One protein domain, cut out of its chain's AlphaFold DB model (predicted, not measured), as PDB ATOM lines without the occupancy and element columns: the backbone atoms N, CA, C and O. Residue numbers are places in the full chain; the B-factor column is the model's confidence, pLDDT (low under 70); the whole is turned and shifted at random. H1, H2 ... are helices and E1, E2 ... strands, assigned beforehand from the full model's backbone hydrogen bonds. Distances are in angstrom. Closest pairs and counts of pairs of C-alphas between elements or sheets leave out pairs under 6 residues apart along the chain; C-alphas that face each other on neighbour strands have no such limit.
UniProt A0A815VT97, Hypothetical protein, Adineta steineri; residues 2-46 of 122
ATOM      1  N   ILE A   2      17.325 -21.629 -22.954       62.34
ATOM      2  CA  ILE A   2      17.866 -21.225 -24.256       62.34
ATOM      3  C   ILE A   2      16.954 -21.900 -25.276       62.34
ATOM      4  O   ILE A   2      17.020 -23.113 -25.442       62.34
ATOM      5  N   TYR A   3      16.019 -21.147 -25.851       75.25
ATOM      6  CA  TYR A   3      15.228 -21.642 -26.972       75.25
ATOM      7  C   TYR A   3      16.121 -21.571 -28.209       75.25
ATOM      8  O   TYR A   3      16.489 -20.480 -28.644       75.25
ATOM      9  N   SER A   4      16.552 -22.730 -28.699       81.06
ATOM     10  CA  SER A   4      17.270 -22.829 -29.964       81.06
ATOM     11  C   SER A   4      16.271 -22.740 -31.106       81.06
ATOM     12  O   SER A   4      15.259 -23.441 -31.102       81.06
ATOM     13  N   ASP A   5      16.585 -21.887 -32.068       89.81
ATOM     14  CA  ASP A   5      15.850 -21.763 -33.316       89.81
ATOM     15  C   ASP A   5      15.784 -23.096 -34.082       89.81
ATOM     16  O   ASP A   5      16.724 -23.898 -34.028       89.81
ATOM     17  N   LEU A   6      14.669 -23.335 -34.772       91.81
ATOM     18  CA  LEU A   6      14.475 -24.515 -35.611       91.81
ATOM     19  C   LEU A   6      14.817 -24.144 -37.048       91.81
ATOM     20  O   LEU A   6      14.121 -23.336 -37.639       91.81
ATOM     21  N   ASP A   7      15.846 -24.766 -37.617       93.12
ATOM     22  CA  ASP A   7      16.248 -24.480 -38.993       93.12
ATOM     23  C   ASP A   7      15.277 -25.108 -40.006       93.12
ATOM     24  O   ASP A   7      15.442 -26.261 -40.426       93.12
ATOM     25  N   GLU A   8      14.259 -24.351 -40.431       93.50
ATOM     26  CA  GLU A   8      13.273 -24.852 -41.390       93.50
ATOM     27  C   GLU A   8      13.881 -25.100 -42.775       93.50
ATOM     28  O   GLU A   8      13.388 -25.961 -43.506       93.50
ATOM     29  N   CYS A   9      14.977 -24.413 -43.125       93.44
ATOM     30  CA  CYS A   9      15.685 -24.628 -44.389       93.44
ATOM     31  C   CYS A   9      16.346 -26.009 -44.452       93.44
ATOM     32  O   CYS A   9      16.426 -26.600 -45.530       93.44
ATOM     33  N   SER A  10      16.813 -26.518 -43.311       93.62
ATOM     34  CA  SER A  10      17.384 -27.862 -43.196       93.62
ATOM     35  C   SER A  10      16.314 -28.942 -42.996       93.62
ATOM     36  O   SER A  10      16.512 -30.087 -43.400       93.62
ATOM     37  N   MET A  11      15.179 -28.597 -42.379       91.69
ATOM     38  CA  MET A  11      14.122 -29.557 -42.036       91.69
ATOM     39  C   MET A  11      13.079 -29.763 -43.142       91.69
ATOM     40  O   MET A  11      12.534 -30.861 -43.263       91.69
ATOM     41  N   ILE A  12      12.776 -28.738 -43.946       89.19
ATOM     42  CA  ILE A  12      11.723 -28.793 -44.966       89.19
ATOM     43  C   ILE A  12      12.342 -28.751 -46.363       89.19
ATOM     44  O   ILE A  12      12.795 -27.718 -46.857       89.19
ATOM     45  N   SER A  13      12.298 -29.892 -47.046       84.81
ATOM     46  CA  SER A  13      12.714 -29.980 -48.446       84.81
ATOM     47  C   SER A  13      11.734 -29.238 -49.363       84.81
ATOM     48  O   SER A  13      10.520 -29.330 -49.192       84.81
ATOM     49  N   ASN A  14      12.264 -28.527 -50.365       85.06
ATOM     50  CA  ASN A  14      11.510 -27.695 -51.316       85.06
ATOM     51  C   ASN A  14      10.726 -26.525 -50.691       85.06
ATOM     52  O   ASN A  14       9.772 -26.037 -51.294       85.06
ATOM     53  N   LEU A  15      11.144 -26.040 -49.517       87.94
ATOM     54  CA  LEU A  15      10.543 -24.870 -48.867       87.94
ATOM     55  C   LEU A  15      10.647 -23.584 -49.709       87.94
ATOM     56  O   LEU A  15       9.747 -22.749 -49.697       87.94
ATOM     57  N   CYS A  16      11.744 -23.432 -50.454       88.62
ATOM     58  CA  CYS A  16      11.996 -22.309 -51.352       88.62
ATOM     59  C   CYS A  16      12.376 -22.818 -52.744       88.62
ATOM     60  O   CYS A  16      13.071 -23.826 -52.867       88.62
ATOM     61  N   GLN A  17      12.012 -22.078 -53.797       87.50
ATOM     62  CA  GLN A  17      12.375 -22.453 -55.170       87.50
ATOM     63  C   GLN A  17      13.883 -22.335 -55.456       87.50
ATOM     64  O   GLN A  17      14.399 -23.082 -56.285       87.50
ATOM     65  N   TYR A  18      14.577 -21.383 -54.821       88.12
ATOM     66  CA  TYR A  18      16.001 -21.111 -55.072       88.12
ATOM     67  C   TYR A  18      16.850 -21.204 -53.806       88.12
ATOM     68  O   TYR A  18      17.505 -22.216 -53.583       88.12
ATOM     69  N   ARG A  19      16.878 -20.149 -52.984       90.06
ATOM     70  CA  ARG A  19      17.706 -20.106 -51.774       90.06
ATOM     71  C   ARG A  19      16.836 -19.894 -50.546       90.06
ATOM     72  O   ARG A  19      16.001 -18.997 -50.548       90.06
ATOM     73  N   CYS A  20      17.064 -20.693 -49.509       93.12
ATOM     74  CA  CYS A  20      16.474 -20.521 -48.185       93.12
ATOM     75  C   CYS A  20      17.526 -19.946 -47.227       93.12
ATOM     76  O   CYS A  20      18.703 -20.301 -47.310       93.12
ATOM     77  N   ILE A  21      17.114 -19.021 -46.365       93.94
ATOM     78  CA  ILE A  21      17.926 -18.448 -45.293       93.94
ATOM     79  C   ILE A  21      17.152 -18.629 -43.993       93.94
ATOM     80  O   ILE A  21      16.051 -18.094 -43.868       93.94
ATOM     81  N   ASN A  22      17.741 -19.356 -43.050       93.44
ATOM     82  CA  ASN A  22      17.175 -19.536 -41.722       93.44
ATOM     83  C   ASN A  22      17.328 -18.249 -40.894       93.44
ATOM     84  O   ASN A  22      18.380 -17.602 -40.948       93.44
ATOM     85  N   ILE A  23      16.289 -17.851 -40.160       93.38
ATOM     86  CA  ILE A  23      16.263 -16.629 -39.345       93.38
ATOM     87  C   ILE A  23      15.639 -16.983 -37.992       93.38
ATOM     88  O   ILE A  23      14.586 -17.585 -37.983       93.38
ATOM     89  N   PRO A  24      16.165 -16.541 -36.839       92.88
ATOM     90  CA  PRO A  24      15.549 -16.868 -35.553       92.88
ATOM     91  C   PRO A  24      14.024 -16.635 -35.504       92.88
ATOM     92  O   PRO A  24      13.561 -15.495 -35.583       92.88
ATOM     93  N   GLY A  25      13.260 -17.724 -35.376       88.88
ATOM     94  CA  GLY A  25      11.797 -17.767 -35.358       88.88
ATOM     95  C   GLY A  25      11.102 -17.875 -36.724       88.88
ATOM     96  O   GLY A  25       9.871 -17.796 -36.751       88.88
ATOM     97  N   SER A  26      11.833 -17.983 -37.843       91.19
ATOM     98  CA  SER A  26      11.276 -18.124 -39.197       91.19
ATOM     99  C   SER A  26      12.326 -18.470 -40.274       91.19
ATOM    100  O   SER A  26      13.500 -18.698 -40.036       91.19
ATOM    101  N   TYR A  27      11.939 -18.357 -41.542       91.88
ATOM    102  CA  TYR A  27      12.847 -18.474 -42.674       91.88
ATOM    103  C   TYR A  27      12.534 -17.417 -43.729       91.88
ATOM    104  O   TYR A  27      11.450 -16.832 -43.792       91.88
ATOM    105  N   LYS A  28      13.501 -17.180 -44.612       91.25
ATOM    106  CA  LYS A  28      13.342 -16.305 -45.769       91.25
ATOM    107  C   LYS A  28      13.802 -17.005 -47.034       91.25
ATOM    108  O   LYS A  28      14.965 -17.378 -47.170       91.25
ATOM    109  N   CYS A  29      12.901 -17.101 -48.005       93.00
ATOM    110  CA  CYS A  29      13.282 -17.435 -49.369       93.00
ATOM    111  C   CYS A  29      13.932 -16.225 -50.040       93.00
ATOM    112  O   CYS A  29      13.551 -15.085 -49.783       93.00
ATOM    113  N   VAL A  30      14.915 -16.461 -50.901       91.38
ATOM    114  CA  VAL A  30      15.601 -15.428 -51.678       91.38
ATOM    115  C   VAL A  30      15.638 -15.848 -53.138       91.38
ATOM    116  O   VAL A  30      16.043 -16.963 -53.473       91.38
ATOM    117  N   CYS A  31      15.214 -14.924 -53.996       89.81
ATOM    118  CA  CYS A  31      15.248 -15.087 -55.437       89.81
ATOM    119  C   CYS A  31      16.558 -14.557 -56.035       89.81
ATOM    120  O   CYS A  31      17.167 -13.652 -55.459       89.81
ATOM    121  N   PRO A  32      16.997 -15.094 -57.187       90.06
ATOM    122  CA  PRO A  32      18.086 -14.505 -57.958       90.06
ATOM    123  C   PRO A  32      17.767 -13.070 -58.398       90.06
ATOM    124  O   PRO A  32      16.607 -12.660 -58.428       90.06
ATOM    125  N   SER A  33      18.796 -12.322 -58.800       88.69
ATOM    126  CA  SER A  33      18.618 -11.007 -59.426       88.69
ATOM    127  C   SER A  33      17.694 -11.091 -60.645       88.69
ATOM    128  O   SER A  33      17.764 -12.059 -61.399       88.69
ATOM    129  N   GLY A  34      16.837 -10.081 -60.820       88.00
ATOM    130  CA  GLY A  34      15.814 -10.065 -61.876       88.00
ATOM    131  C   GLY A  34      14.537 -10.838 -61.526       88.00
ATOM    132  O   GLY A  34      13.646 -10.959 -62.358       88.00
ATOM    133  N   PHE A  35      14.413 -11.346 -60.296       89.19
ATOM    134  CA  PHE A  35      13.216 -12.044 -59.827       89.19
ATOM    135  C   PHE A  35      12.707 -11.479 -58.503       89.19
ATOM    136  O   PHE A  35      13.477 -11.064 -57.636       89.19
ATOM    137  N   THR A  36      11.393 -11.533 -58.322       88.88
ATOM    138  CA  THR A  36      10.704 -11.204 -57.075       88.88
ATOM    139  C   THR A  36      10.083 -12.450 -56.452       88.88
ATOM    140  O   THR A  36       9.716 -13.394 -57.151       88.88
ATOM    141  N   ILE A  37       9.958 -12.452 -55.126       90.38
ATOM    142  CA  ILE A  37       9.310 -13.537 -54.382       90.38
ATOM    143  C   ILE A  37       7.794 -13.429 -54.550       90.38
ATOM    144  O   ILE A  37       7.202 -12.385 -54.278       90.38
ATOM    145  N   GLU A  38       7.173 -14.528 -54.959       87.31
ATOM    146  CA  GLU A  38       5.729 -14.739 -54.979       87.31
ATOM    147  C   GLU A  38       5.291 -15.570 -53.752       87.31
ATOM    148  O   GLU A  38       6.110 -16.071 -52.973       87.31
ATOM    149  N   ARG A  39       3.976 -15.725 -53.551       81.75
ATOM    150  CA  ARG A  39       3.427 -16.570 -52.481       81.75
ATOM    151  C   ARG A  39       3.978 -17.997 -52.589       81.75
ATOM    152  O   ARG A  39       4.031 -18.568 -53.673       81.75
ATOM    153  N   GLY A  40       4.360 -18.572 -51.449       80.06
ATOM    154  CA  GLY A  40       4.899 -19.933 -51.380       80.06
ATOM    155  C   GLY A  40       6.395 -20.058 -51.686       80.06
ATOM    156  O   GLY A  40       6.858 -21.162 -51.929       80.06
ATOM    157  N   GLY A  41       7.158 -18.958 -51.699       81.00
ATOM    158  CA  GLY A  41       8.618 -19.025 -51.876       81.00
ATOM    159  C   GLY A  41       9.065 -19.275 -53.321       81.00
ATOM    160  O   GLY A  41      10.229 -19.608 -53.568       81.00
ATOM    161  N   HIS A  42       8.144 -19.102 -54.271       85.81
ATOM    162  CA  HIS A  42       8.416 -19.121 -55.701       85.81
ATOM    163  C   HIS A  42       8.997 -17.794 -56.172       85.81
ATOM    164  O   HIS A  42       8.747 -16.748 -55.579       85.81
ATOM    165  N   CYS A  43       9.767 -17.839 -57.253       86.06
ATOM    166  CA  CYS A  43      10.371 -16.650 -57.835       86.06
ATOM    167  C   CYS A  43       9.762 -16.363 -59.196       86.06
ATOM    168  O   CYS A  43       9.836 -17.188 -60.112       86.06
ATOM    169  N   GLN A  44       9.194 -15.170 -59.308       85.75
ATOM    170  CA  GLN A  44       8.599 -14.650 -60.520       85.75
ATOM    171  C   GLN A  44       9.544 -13.642 -61.166       85.75
ATOM    172  O   GLN A  44      10.140 -12.808 -60.491       85.75
ATOM    173  N   ASP A  45       9.679 -13.750 -62.481       86.25
ATOM    174  CA  ASP A  45      10.448 -12.821 -63.300       86.25
ATOM    175  C   ASP A  45       9.926 -11.382 -63.167       86.25
ATOM    176  O   ASP A  45       8.710 -11.146 -63.231       86.25
ATOM    177  N   ILE A  46      10.836 -10.429 -62.972       88.50
ATOM    178  CA  ILE A  46      10.513  -9.004 -62.956       88.50
ATOM    179  C   ILE A  46      10.485  -8.532 -64.404       88.50
ATOM    180  O   ILE A  46      11.514  -8.473 -65.050       88.50
TER     181      ILE A  46
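Overview. This is residues 2 to 46 of the 122 residues of the protein "Hypothetical protein" of Adineta steineri (UniProt A0A815VT97). Two small strand hairpins, E1 with E2 and then E3 with E4, follow one another along a rod; the short helix H1 sits by the first hairpin, and residues 2 to 7 lead to it from one end of the rod. The 45 printed residues hold one named helix and four named strands in the order H1, E1, E2, E3, E4, with the strands in two antiparallel sheets, E1 - E2 and E3 - E4. Under half of the residues are in named elements, and these are mostly strand. The whole is only just loose, close to compact, with a radius of gyration of the C-alphas of 11.6 A and spans of 41 by 17 by 15 A.

Along the chain. Start at Ile 2 and go on to C-alpha 8 at (13.273, -24.852, -41.390), where H1 begins; it takes residues 8 to 11, 4.8 A long. Find C-alpha 19 at (17.706, -20.106, -51.774); from there E1 runs 13.0 A to residue 23. E2, residues 26 to 30, measures 13.5 A. E3, residues 35 to 37, measures 6.9 A, and E4, residues 43 to 45, measures 6.7 A, ending at (10.448, -12.821, -63.300).

Arrangement. H1 is too short for any O i to N i+4 pair; its one O i to N i+3 pair is within hydrogen-bond range. Its closest C-alphas to E1 are Cys 9 and Cys 20, 5.6 A. Hairpin E1 and E2 is antiparallel at 152 degrees; look at N 21 and O 28, 2.8 A. The closest C-alphas of E2 and E3 are Val 30 and Ile 37, 7.1 A. Hairpin E3 and E4 is antiparallel at 141 degrees, with N 36 and O 44 at 2.8 A. H1 is apart from E3 and E4.

Size, cuts and confidence. The C-alphas of Ile 2 and Ile 46, the two farthest apart, are 41.2 A apart. The printed part has no cut, and no link is long. Residue 2 alone has a pLDDT under 70; the mean of the printed part is 88.2.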